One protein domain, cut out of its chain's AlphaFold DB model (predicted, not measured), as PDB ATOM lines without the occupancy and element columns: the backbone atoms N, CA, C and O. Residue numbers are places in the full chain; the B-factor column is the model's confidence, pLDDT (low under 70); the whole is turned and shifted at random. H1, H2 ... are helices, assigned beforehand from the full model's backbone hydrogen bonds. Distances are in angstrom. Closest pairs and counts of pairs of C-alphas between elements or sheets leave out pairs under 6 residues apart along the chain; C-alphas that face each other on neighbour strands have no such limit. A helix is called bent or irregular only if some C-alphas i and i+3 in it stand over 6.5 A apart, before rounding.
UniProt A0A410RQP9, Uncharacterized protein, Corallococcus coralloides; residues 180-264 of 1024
ATOM      1  N   ARG A 180     132.131 199.432 157.174       95.19
ATOM      2  CA  ARG A 180     132.441 198.017 157.438       95.19
ATOM      3  C   ARG A 180     133.943 197.749 157.511       95.19
ATOM      4  O   ARG A 180     134.338 196.603 157.706       95.19
ATOM      5  N   ASP A 181     134.770 198.778 157.348       95.06
ATOM      6  CA  ASP A 181     136.222 198.657 157.305       95.06
ATOM      7  C   ASP A 181     136.753 198.170 158.668       95.06
ATOM      8  O   ASP A 181     136.604 198.868 159.677       95.06
ATOM      9  N   PRO A 182     137.350 196.962 158.735       94.81
ATOM     10  CA  PRO A 182     137.790 196.379 159.998       94.81
ATOM     11  C   PRO A 182     138.937 197.158 160.645       94.81
ATOM     12  O   PRO A 182     139.042 197.156 161.870       94.81
ATOM     13  N   VAL A 183     139.776 197.825 159.849       94.31
ATOM     14  CA  VAL A 183     140.883 198.643 160.352       94.31
ATOM     15  C   VAL A 183     140.320 199.922 160.961       94.31
ATOM     16  O   VAL A 183     140.611 200.227 162.115       94.31
ATOM     17  N   PHE A 184     139.442 200.613 160.231       93.81
ATOM     18  CA  PHE A 184     138.782 201.828 160.716       93.81
ATOM     19  C   PHE A 184     137.944 201.579 161.975       93.81
ATOM     20  O   PHE A 184     138.066 202.312 162.951       93.81
ATOM     21  N   LEU A 185     137.111 200.535 162.006       95.25
ATOM     22  CA  LEU A 185     136.258 200.277 163.170       95.25
ATOM     23  C   LEU A 185     137.084 199.934 164.421       95.25
ATOM     24  O   LEU A 185     136.733 200.363 165.519       95.25
ATOM     25  N   ALA A 186     138.185 199.190 164.273       94.81
ATOM     26  CA  ALA A 186     139.095 198.883 165.380       94.81
ATOM     27  C   ALA A 186     139.853 200.129 165.865       94.81
ATOM     28  O   ALA A 186     140.091 200.304 167.063       94.81
ATOM     29  N   GLN A 187     140.203 201.009 164.932       92.62
ATOM     30  CA  GLN A 187     140.809 202.300 165.209       92.62
ATOM     31  C   GLN A 187     139.856 203.201 166.009       92.62
ATOM     32  O   GLN A 187     140.229 203.672 167.080       92.62
ATOM     33  N   VAL A 188     138.604 203.358 165.565       93.50
ATOM     34  CA  VAL A 188     137.572 204.112 166.298       93.50
ATOM     35  C   VAL A 188     137.348 203.522 167.688       93.50
ATOM     36  O   VAL A 188     137.356 204.259 168.668       93.50
ATOM     37  N   GLU A 189     137.222 202.198 167.810       92.62
ATOM     38  CA  GLU A 189     137.070 201.520 169.107       92.62
ATOM     39  C   GLU A 189     138.222 201.843 170.075       92.62
ATOM     40  O   GLU A 189     137.982 202.136 171.250       92.62
ATOM     41  N   THR A 190     139.458 201.877 169.569       90.38
ATOM     42  CA  THR A 190     140.648 202.262 170.343       90.38
ATOM     43  C   THR A 190     140.583 203.733 170.759       90.38
ATOM     44  O   THR A 190     140.700 204.047 171.944       90.38
ATOM     45  N   THR A 191     140.328 204.640 169.816       91.06
ATOM     46  CA  THR A 191     140.278 206.089 170.060       91.06
ATOM     47  C   THR A 191     139.173 206.471 171.052       91.06
ATOM     48  O   THR A 191     139.375 207.338 171.903       91.06
ATOM     49  N   ARG A 192     138.030 205.771 171.027       90.69
ATOM     50  CA  ARG A 192     136.965 205.906 172.037       90.69
ATOM     51  C   ARG A 192     137.430 205.500 173.428       90.69
ATOM     52  O   ARG A 192     137.153 206.215 174.386       90.69
ATOM     53  N   SER A 193     138.126 204.368 173.541       87.31
ATOM     54  CA  SER A 193     138.659 203.879 174.819       87.31
ATOM     55  C   SER A 193     139.678 204.855 175.415       87.31
ATOM     56  O   SER A 193     139.673 205.105 176.619       87.31
ATOM     57  N   LEU A 194     140.500 205.467 174.558       84.06
ATOM     58  CA  LEU A 194     141.473 206.495 174.939       84.06
ATOM     59  C   LEU A 194     140.840 207.868 175.222       84.06
ATOM     60  O   LEU A 194     141.490 208.725 175.810       84.06
ATOM     61  N   SER A 195     139.566 208.066 174.871       86.69
ATOM     62  CA  SER A 195     138.799 209.295 175.123       86.69
ATOM     63  C   SER A 195     137.617 209.036 176.072       86.69
ATOM     64  O   SER A 195     136.467 209.324 175.722       86.69
ATOM     65  N   PRO A 196     137.847 208.505 177.293       85.94
ATOM     66  CA  PRO A 196     136.790 207.952 178.147       85.94
ATOM     67  C   PRO A 196     135.754 208.985 178.606       85.94
ATOM     68  O   PRO A 196     134.653 208.623 179.015       85.94
ATOM     69  N   HIS A 197     136.086 210.275 178.538       89.38
ATOM     70  CA  HIS A 197     135.176 211.355 178.898       89.38
ATOM     71  C   HIS A 197     134.255 211.794 177.755       89.38
ATOM     72  O   HIS A 197     133.287 212.493 178.033       89.38
ATOM     73  N   GLN A 198     134.537 211.410 176.501       89.50
ATOM     74  CA  GLN A 198     133.782 211.832 175.311       89.50
ATOM     75  C   GLN A 198     133.702 210.762 174.196       89.50
ATOM     76  O   GLN A 198     133.893 211.082 173.019       89.50
ATOM     77  N   PRO A 199     133.391 209.486 174.500       90.38
ATOM     78  CA  PRO A 199     133.384 208.425 173.488       90.38
ATOM     79  C   PRO A 199     132.338 208.660 172.385       90.38
ATOM     80  O   PRO A 199     132.590 208.356 171.222       90.38
ATOM     81  N   TYR A 200     131.192 209.258 172.729       90.25
ATOM     82  CA  TYR A 200     130.155 209.624 171.760       90.25
ATOM     83  C   TYR A 200     130.644 210.678 170.759       90.25
ATOM     84  O   TYR A 200     130.340 210.610 169.574       90.25
ATOM     85  N   GLN A 201     131.444 211.647 171.212       90.50
ATOM     86  CA  GLN A 201     131.964 212.689 170.332       90.50
ATOM     87  C   GLN A 201     133.005 212.146 169.344       90.50
ATOM     88  O   GLN A 201     133.065 212.616 168.210       90.50
ATOM     89  N   VAL A 202     133.782 211.132 169.747       92.81
ATOM     90  CA  VAL A 202     134.663 210.385 168.835       92.81
ATOM     91  C   VAL A 202     133.839 209.686 167.754       92.81
ATOM     92  O   VAL A 202     134.138 209.846 166.573       92.81
ATOM     93  N   ASP A 203     132.772 208.975 168.140       92.75
ATOM     94  CA  ASP A 203     131.879 208.301 167.188       92.75
ATOM     95  C   ASP A 203     131.302 209.289 166.169       92.75
ATOM     96  O   ASP A 203     131.406 209.067 164.965       92.75
ATOM     97  N   GLN A 204     130.765 210.415 166.643       90.62
ATOM     98  CA  GLN A 204     130.207 211.464 165.788       90.62
ATOM     99  C   GLN A 204     131.250 212.040 164.821       90.62
ATOM    100  O   GLN A 204     130.981 212.163 163.628       90.62
ATOM    101  N   LEU A 205     132.461 212.342 165.303       91.56
ATOM    102  CA  LEU A 205     133.531 212.883 164.466       91.56
ATOM    103  C   LEU A 205     133.970 211.891 163.376       91.56
ATOM    104  O   LEU A 205     134.099 212.272 162.214       91.56
ATOM    105  N   CYS A 206     134.196 210.625 163.732       93.19
ATOM    106  CA  CYS A 206     134.694 209.619 162.794       93.19
ATOM    107  C   CYS A 206     133.604 209.157 161.809       93.19
ATOM    108  O   CYS A 206     133.844 209.059 160.601       93.19
ATOM    109  N   LEU A 207     132.385 208.907 162.297       93.00
ATOM    110  CA  LEU A 207     131.267 208.437 161.474       93.00
ATOM    111  C   LEU A 207     130.658 209.547 160.615       93.00
ATOM    112  O   LEU A 207     130.052 209.244 159.590       93.00
ATOM    113  N   ARG A 208     130.905 210.824 160.923       91.25
ATOM    114  CA  ARG A 208     130.633 211.933 159.998       91.25
ATOM    115  C   ARG A 208     131.319 211.756 158.641       91.25
ATOM    116  O   ARG A 208     130.755 212.203 157.649       91.25
ATOM    117  N   CYS A 209     132.496 211.130 158.595       91.00
ATOM    118  CA  CYS A 209     133.229 210.870 157.353       91.00
ATOM    119  C   CYS A 209     132.938 209.478 156.777       91.00
ATOM    120  O   CYS A 209     132.821 209.339 155.562       91.00
ATOM    121  N   HIS A 210     132.825 208.455 157.628       93.81
ATOM    122  CA  HIS A 210     132.709 207.052 157.195       93.81
ATOM    123  C   HIS A 210     131.266 206.546 157.039       93.81
ATOM    124  O   HIS A 210     131.037 205.564 156.335       93.81
ATOM    125  N   SER A 211     130.303 207.238 157.648       94.69
ATOM    126  CA  SER A 211     128.867 206.934 157.635       94.69
ATOM    127  C   SER A 211     128.019 208.225 157.586       94.69
ATOM    128  O   SER A 211     127.076 208.374 158.373       94.69
ATOM    129  N   PRO A 212     128.330 209.185 156.685       93.19
ATOM    130  CA  PRO A 212     127.779 210.544 156.717       93.19
ATOM    131  C   PRO A 212     126.250 210.583 156.676       93.19
ATOM    132  O   PRO A 212     125.650 211.391 157.374       93.19
ATOM    133  N   LEU A 213     125.596 209.713 155.899       93.75
ATOM    134  CA  LEU A 213     124.133 209.729 155.799       93.75
ATOM    135  C   LEU A 213     123.463 209.408 157.134       93.75
ATOM    136  O   LEU A 213     122.503 210.076 157.514       93.75
ATOM    137  N   ALA A 214     123.973 208.405 157.851       95.12
ATOM    138  CA  ALA A 214     123.421 208.003 159.138       95.12
ATOM    139  C   ALA A 214     123.626 209.081 160.196       95.12
ATOM    140  O   ALA A 214     122.669 209.435 160.881       95.12
ATOM    141  N   GLU A 215     124.839 209.639 160.277       93.25
ATOM    142  CA  GLU A 215     125.138 210.725 161.212       93.25
ATOM    143  C   GLU A 215     124.209 211.918 160.954       93.25
ATOM    144  O   GLU A 215     123.510 212.360 161.869       93.25
ATOM    145  N   ARG A 216     124.096 212.368 159.694       90.50
ATOM    146  CA  ARG A 216     123.297 213.552 159.353       90.50
ATOM    147  C   ARG A 216     121.816 213.312 159.600       90.50
ATOM    148  O   ARG A 216     121.140 214.193 160.127       90.50
ATOM    149  N   GLN A 217     121.311 212.126 159.250       93.00
ATOM    150  CA  GLN A 217     119.907 211.787 159.468       93.00
ATOM    151  C   GLN A 217     119.568 211.690 160.953       93.00
ATOM    152  O   GLN A 217     118.509 212.160 161.369       93.00
ATOM    153  N   ALA A 218     120.430 211.060 161.751       93.75
ATOM    154  CA  ALA A 218     120.197 210.908 163.177       93.75
ATOM    155  C   ALA A 218     120.241 212.266 163.886       93.75
ATOM    156  O   ALA A 218     119.322 212.582 164.641       93.75
ATOM    157  N   LEU A 219     121.226 213.114 163.565       90.19
ATOM    158  CA  LEU A 219     121.303 214.480 164.090       90.19
ATOM    159  C   LEU A 219     120.080 215.318 163.701       90.19
ATOM    160  O   LEU A 219     119.493 215.967 164.565       90.19
ATOM    161  N   ALA A 220     119.654 215.273 162.434       89.69
ATOM    162  CA  ALA A 220     118.462 215.988 161.971       89.69
ATOM    163  C   ALA A 220     117.184 215.543 162.705       89.69
ATOM    164  O   ALA A 220     116.306 216.360 162.978       89.69
ATOM    165  N   ASN A 221     117.111 214.264 163.077       91.75
ATOM    166  CA  ASN A 221     115.990 213.673 163.804       91.75
ATOM    167  C   ASN A 221     116.134 213.735 165.335       91.75
ATOM    168  O   ASN A 221     115.276 213.211 166.044       91.75
ATOM    169  N   ASN A 222     117.199 214.359 165.858       92.50
ATOM    170  CA  ASN A 222     117.524 214.373 167.287       92.50
ATOM    171  C   ASN A 222     117.551 212.955 167.906       92.50
ATOM    172  O   ASN A 222     117.073 212.729 169.020       92.50
ATOM    173  N   ALA A 223     118.078 211.992 167.147       92.06
ATOM    174  CA  ALA A 223     118.247 210.600 167.541       92.06
ATOM    175  C   ALA A 223     119.706 210.325 167.954       92.06
ATOM    176  O   ALA A 223     120.622 210.918 167.379       92.06
ATOM    177  N   PRO A 224     119.949 209.425 168.928       89.06
ATOM    178  CA  PRO A 224     121.303 209.001 169.252       89.06
ATOM    179  C   PRO A 224     121.902 208.224 168.076       89.06
ATOM    180  O   PRO A 224     121.222 207.418 167.437       89.06
ATOM    181  N   PHE A 225     123.181 208.464 167.807       92.75
ATOM    182  CA  PHE A 225     123.931 207.728 166.801       92.75
ATOM    183  C   PHE A 225     125.353 207.483 167.276       92.75
ATOM    184  O   PHE A 225     126.091 208.414 167.590       92.75
ATOM    185  N   ASP A 226     125.748 206.224 167.332       91.88
ATOM    186  CA  ASP A 226     127.095 205.839 167.712       91.88
ATOM    187  C   ASP A 226     127.527 204.584 166.944       91.88
ATOM    188  O   ASP A 226     126.797 204.043 166.108       91.88
ATOM    189  N   HIS A 227     128.735 204.096 167.209       91.62
ATOM    190  CA  HIS A 227     129.222 202.895 166.536       91.62
ATOM    191  C   HIS A 227     128.403 201.621 166.869       91.62
ATOM    192  O   HIS A 227     128.470 200.651 166.112       91.62
ATOM    193  N   PHE A 228     127.612 201.577 167.953       94.38
ATOM    194  CA  PHE A 228     126.713 200.448 168.220       94.38
ATOM    195  C   PHE A 228     125.476 200.472 167.324       94.38
ATOM    196  O   PHE A 228     124.908 199.412 167.043       94.38
ATOM    197  N   THR A 229     125.099 201.638 166.793       95.88
ATOM    198  CA  THR A 229     124.021 201.753 165.801       95.88
ATOM    199  C   THR A 229     124.280 200.898 164.555       95.88
ATOM    200  O   THR A 229     123.337 200.417 163.930       95.88
ATOM    201  N   LEU A 230     125.544 200.578 164.236       95.75
ATOM    202  CA  LEU A 230     125.880 199.636 163.163       95.75
ATOM    203  C   LEU A 230     125.298 198.229 163.377       95.75
ATOM    204  O   LEU A 230     125.182 197.483 162.409       95.75
ATOM    205  N   TYR A 231     124.906 197.846 164.592       96.94
ATOM    206  CA  TYR A 231     124.301 196.539 164.879       96.94
ATOM    207  C   TYR A 231     122.766 196.578 164.924       96.94
ATOM    208  O   TYR A 231     122.138 195.530 165.073       96.94
ATOM    209  N   ALA A 232     122.158 197.758 164.753       97.06
ATOM    210  CA  ALA A 232     120.712 197.908 164.688       97.06
ATOM    211  C   ALA A 232     120.157 197.323 163.379       97.06
ATOM    212  O   ALA A 232     120.603 197.666 162.276       97.06
ATOM    213  N   THR A 233     119.160 196.449 163.508       96.19
ATOM    214  CA  THR A 233     118.436 195.816 162.395       96.19
ATOM    215  C   THR A 233     116.933 195.841 162.654       96.19
ATOM    216  O   THR A 233     116.532 195.902 163.820       96.19
ATOM    217  N   PRO A 234     116.087 195.761 161.610       93.38
ATOM    218  CA  PRO A 234     114.639 195.728 161.787       93.38
ATOM    219  C   PRO A 234     114.189 194.600 162.721       93.38
ATOM    220  O   PRO A 234     114.839 193.555 162.831       93.38
ATOM    221  N   GLU A 235     113.056 194.802 163.388       92.75
ATOM    222  CA  GLU A 235     112.445 193.763 164.213       92.75
ATOM    223  C   GLU A 235     112.121 192.521 163.364       92.75
ATOM    224  O   GLU A 235     111.638 192.627 162.238       92.75
ATOM    225  N   GLY A 236     112.425 191.331 163.888       90.00
ATOM    226  CA  GLY A 236     112.210 190.067 163.177       90.00
ATOM    227  C   GLY A 236     113.225 189.753 162.069       90.00
ATOM    228  O   GLY A 236     113.109 188.700 161.442       90.00
ATOM    229  N   ALA A 237     114.232 190.604 161.838       90.38
ATOM    230  CA  ALA A 237     115.312 190.302 160.900       90.38
ATOM    231  C   ALA A 237     116.073 189.019 161.310       90.38
ATOM    232  O   ALA A 237     116.264 188.771 162.505       90.38
ATOM    233  N   PRO A 238     116.576 188.216 160.350       89.31
ATOM    234  CA  PRO A 238     117.361 187.007 160.614       89.31
ATOM    235  C   PRO A 238     118.807 187.332 161.045       89.31
ATOM    236  O   PRO A 238     119.767 186.718 160.586       89.31
ATOM    237  N   TYR A 239     118.970 188.313 161.931       92.88
ATOM    238  CA  TYR A 239     120.235 188.738 162.511       92.88
ATOM    239  C   TYR A 239     120.100 188.766 164.033       92.88
ATOM    240  O   TYR A 239     119.225 189.424 164.595       92.88
ATOM    241  N   LYS A 240     120.972 188.030 164.725       93.38
ATOM    242  CA  LYS A 240     120.993 188.016 166.187       93.38
ATOM    243  C   LYS A 240     121.801 189.214 166.675       93.38
ATOM    244  O   LYS A 240     123.026 189.144 166.665       93.38
ATOM    245  N   ASN A 241     121.113 190.263 167.131       93.88
ATOM    246  CA  ASN A 241     121.766 191.436 167.708       93.88
ATOM    247  C   ASN A 241     122.694 191.019 168.876       93.88
ATOM    248  O   ASN A 241     122.205 190.467 169.868       93.88
ATOM    249  N   PRO A 242     124.015 191.257 168.771       94.88
ATOM    250  CA  PRO A 242     124.984 190.920 169.814       94.88
ATOM    251  C   PRO A 242     124.909 191.846 171.040       94.88
ATOM    252  O   PRO A 242     125.425 191.481 172.095       94.88
ATOM    253  N   PHE A 243     124.237 192.998 170.935       95.94
ATOM    254  CA  PHE A 243     124.122 194.014 171.987       95.94
ATOM    255  C   PHE A 243     122.655 194.339 172.331       95.94
ATOM    256  O   PHE A 243     122.233 195.489 172.234       95.94
ATOM    257  N   PRO A 244     121.842 193.356 172.766       93.00
ATOM    258  CA  PRO A 244     120.409 193.563 172.994       93.00
ATOM    259  C   PRO A 244     120.095 194.531 174.150       93.00
ATOM    260  O   PRO A 244     118.975 195.021 174.247       93.00
ATOM    261  N   SER A 245     121.058 194.787 175.043       95.38
ATOM    262  CA  SER A 245     120.932 195.742 176.150       95.38
ATOM    263  C   SER A 245     121.415 197.153 175.808       95.38
ATOM    264  O   SER A 245     121.283 198.038 176.648       95.38
ATOM    265  N   THR A 246     122.001 197.359 174.626       94.94
ATOM    266  CA  THR A 246     122.482 198.670 174.175       94.94
ATOM    267  C   THR A 246     121.361 199.363 173.399       94.94
ATOM    268  O   THR A 246     120.994 198.868 172.330       94.94
ATOM    269  N   PRO A 247     120.794 200.477 173.903       93.44
ATOM    270  CA  PRO A 247     119.657 201.145 173.269       93.44
ATOM    271  C   PRO A 247     119.893 201.496 171.799       93.44
ATOM    272  O   PRO A 247     119.011 201.264 170.976       93.44
ATOM    273  N   GLU A 248     121.087 201.988 171.469       93.88
ATOM    274  CA  GLU A 248     121.512 202.431 170.137       93.88
ATOM    275  C   GLU A 248     121.557 201.281 169.119       93.88
ATOM    276  O   GLU A 248     121.395 201.510 167.923       93.88
ATOM    277  N   ALA A 249     121.702 200.034 169.580       95.94
ATOM    278  CA  ALA A 249     121.623 198.833 168.748       95.94
ATOM    279  C   ALA A 249     120.179 198.301 168.592       95.94
ATOM    280  O   ALA A 249     119.969 197.246 167.991       95.94
ATOM    281  N   GLY A 250     119.178 198.977 169.162       95.75
ATOM    282  CA  GLY A 250     117.772 198.574 169.114       95.75
ATOM    283  C   GLY A 250     117.132 198.715 167.728       95.75
ATOM    284  O   GLY A 250     117.566 199.510 166.894       95.75
ATOM    285  N   SER A 251     116.057 197.961 167.477       95.56
ATOM    286  CA  SER A 251     115.373 197.928 166.173       95.56
ATOM    287  C   SER A 251     114.759 199.268 165.759       95.56
ATOM    288  O   SER A 251     114.625 199.533 164.567       95.56
ATOM    289  N   GLN A 252     114.455 200.152 166.712       95.00
ATOM    290  CA  GLN A 252     113.991 201.512 166.437       95.00
ATOM    291  C   GLN A 252     115.031 202.379 165.704       95.00
ATOM    292  O   GLN A 252     114.664 203.378 165.094       95.00
ATOM    293  N   TYR A 253     116.311 201.993 165.731       96.31
ATOM    294  CA  TYR A 253     117.407 202.682 165.042       96.31
ATOM    295  C   TYR A 253     117.880 201.942 163.782       96.31
ATOM    296  O   TYR A 253     118.906 202.295 163.201       96.31
ATOM    297  N   ALA A 254     117.130 200.932 163.323       95.75
ATOM    298  CA  ALA A 254     117.499 200.095 162.183       95.75
ATOM    299  C   ALA A 254     117.792 200.890 160.900       95.75
ATOM    300  O   ALA A 254     118.742 200.559 160.194       95.75
ATOM    301  N   THR A 255     117.033 201.957 160.621       95.19
ATOM    302  CA  THR A 255     117.264 202.831 159.457       95.19
ATOM    303  C   THR A 255     118.623 203.529 159.534       95.19
ATOM    304  O   THR A 255     119.350 203.567 158.543       95.19
ATOM    305  N   TYR A 256     119.016 204.031 160.710       96.88
ATOM    306  CA  TYR A 256     120.338 204.637 160.903       96.88
ATOM    307  C   TYR A 256     121.442 203.584 160.810       96.88
ATOM    308  O   TYR A 256     122.473 203.840 160.197       96.88
ATOM    309  N   GLY A 257     121.208 202.376 161.333       96.94
ATOM    310  CA  GLY A 257     122.130 201.251 161.175       96.94
ATOM    311  C   GLY A 257     122.345 200.868 159.710       96.94
ATOM    312  O   GLY A 257     123.484 200.678 159.285       96.94
ATOM    313  N   ALA A 258     121.268 200.813 158.920       96.62
ATOM    314  CA  ALA A 258     121.317 200.574 157.479       96.62
ATOM    315  C   ALA A 258     122.128 201.656 156.753       96.62
ATOM    316  O   ALA A 258     123.089 201.330 156.059       96.62
ATOM    317  N   LEU A 259     121.813 202.937 156.980       96.75
ATOM    318  CA  LEU A 259     122.573 204.058 156.414       96.75
ATOM    319  C   LEU A 259     124.048 204.049 156.850       96.75
ATOM    320  O   LEU A 259     124.914 204.454 156.079       96.75
ATOM    321  N   ALA A 260     124.353 203.593 158.070       96.94
ATOM    322  CA  ALA A 260     125.712 203.617 158.598       96.94
ATOM    323  C   ALA A 260     126.601 202.576 157.921       96.94
ATOM    324  O   ALA A 260     127.733 202.875 157.536       96.94
ATOM    325  N   ARG A 261     126.066 201.366 157.741       96.69
ATOM    326  CA  ARG A 261     126.743 200.255 157.066       96.69
ATOM    327  C   ARG A 261     126.822 200.417 155.549       96.69
ATOM    328  O   ARG A 261     127.700 199.808 154.940       96.69
ATOM    329  N   ASP A 262     125.965 201.255 154.961       95.19
ATOM    330  CA  ASP A 262     126.031 201.655 153.549       95.19
ATOM    331  C   ASP A 262     127.238 202.568 153.235       95.19
ATOM    332  O   ASP A 262     127.559 202.804 152.070       95.19
ATOM    333  N   GLY A 263     127.932 203.053 154.275       94.00
ATOM    334  CA  GLY A 263     129.194 203.784 154.173       94.00
ATOM    335  C   GLY A 263     129.050 205.125 153.452       94.00
ATOM    336  O   GLY A 263     128.099 205.882 153.676       94.00
ATOM    337  N   LEU A 264     129.989 205.429 152.551       93.94
ATOM    338  CA  LEU A 264     129.851 206.553 151.623       93.94
ATOM    339  C   LEU A 264     128.958 206.127 150.448       93.94
ATOM    340  O   LEU A 264     129.439 205.739 149.381       93.94
TER     341      LEU A 264
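AT A GLANCE: This is residues 180 to 264 of the 1024 residues of an uncharacterized protein of Corallococcus coralloides (UniProt A0A410RQP9). Four helices, H1, H2, H3 and H5, follow one another round an open arc, with the short H4 in the middle on the inner side of H5; a long link, residues 232 to 250, makes a wide loop at the end far from H1. H1 and H2 form a helical hairpin at one end of the arc, and H3 joins H2 to H5. The printed part has 85 residues with five named helices, H1 to H5 in order along the chain, and no named strand, and its class is all helix. The whole is compact, with a radius of gyration of the C-alphas of 12.1 A, and its outline is rounded, spanning 35 by 26 by 23 A.

IN THESE COORDINATES: The first element is H1, residues 182 to 194, which begins at C-alpha 182 at (137.790, 196.379, 159.998) and is 18.4 A long from first to last C-alpha. H2, residues 199 to 210, follows after a tight link of 4 residues and is 16.4 A long. After a tight link of 1 residue comes H3, residues 212 to 220, 12.0 A long, from C-alpha 212 at (127.779, 210.544, 156.717). A short link of 6 residues leads to H4, residues 227 to 231, 8.2 A long. The long link of 19 residues then leads to H5, residues 251 to 261, 14.8 A long, which ends at C-alpha 261 at (126.743, 200.255, 157.066). H5 is irregular: C-alphas 252 and 255 are 7.8 A apart, and its line is a rough one.

HOW THE PARTS SIT: H1 touches H2 with residues 188 to 193 alone, and the closest C-alphas, those of Arg 192 and Pro 199, are 4.6 A apart. The two form a hairpin, running opposite ways at a shallow tilt of 26 degrees. H2 touches H3 with residues 204 to 208 alone, the closest C-alphas being those of Arg 208 and Glu 215 at 5.8 A. H2 and H3 run opposite ways at a steep tilt of 52 degrees. H3 touches H5, with the closest C-alphas, those of Ala 214 and Leu 259, 4.9 A apart. These two run opposite ways at a tilt of 37 degrees, only just steep. Of these three pairs one is at a shallow tilt, and the helix packing is mostly crossed, but only just. H4 touches H5, with the closest C-alphas, those of Leu 230 and Gly 257, 4.5 A apart. H2 and H4 are close but not clearly touching, with the closest C-alphas, those of Asp 203 and His 227, 6.1 A apart. H3 and H4, though they follow each other in the chain, are apart. H1 is apart from H3 and H5, and only just apart from H4, at 8.2 A. Every O i to N i+4 pair is within hydrogen-bond range in H1 and H3, against 7 of 8 in H2, 5 of 7 in H5 and 0 of 1 in H4, where 2 of 2 O i to N i+3 pairs are within range.

THE WHOLE: The two C-alphas farthest apart, those of Leu 194 in H1 and Gly 236 in the long link, are 35.6 A apart. The C-alphas of residues 232 to 250 lie 7 to 20 A from the mean of the C-alphas. Of the element centres, that of H4 is nearest to this mean at 3.3 A, and that of H1 farthest at 12.5 A. The first and last printed C-alphas, those of Arg 180 and Leu 264, are 10.6 A apart. The printed part has no cut. The mean pLDDT of the printed part is 93.1, and no printed residue is under 70.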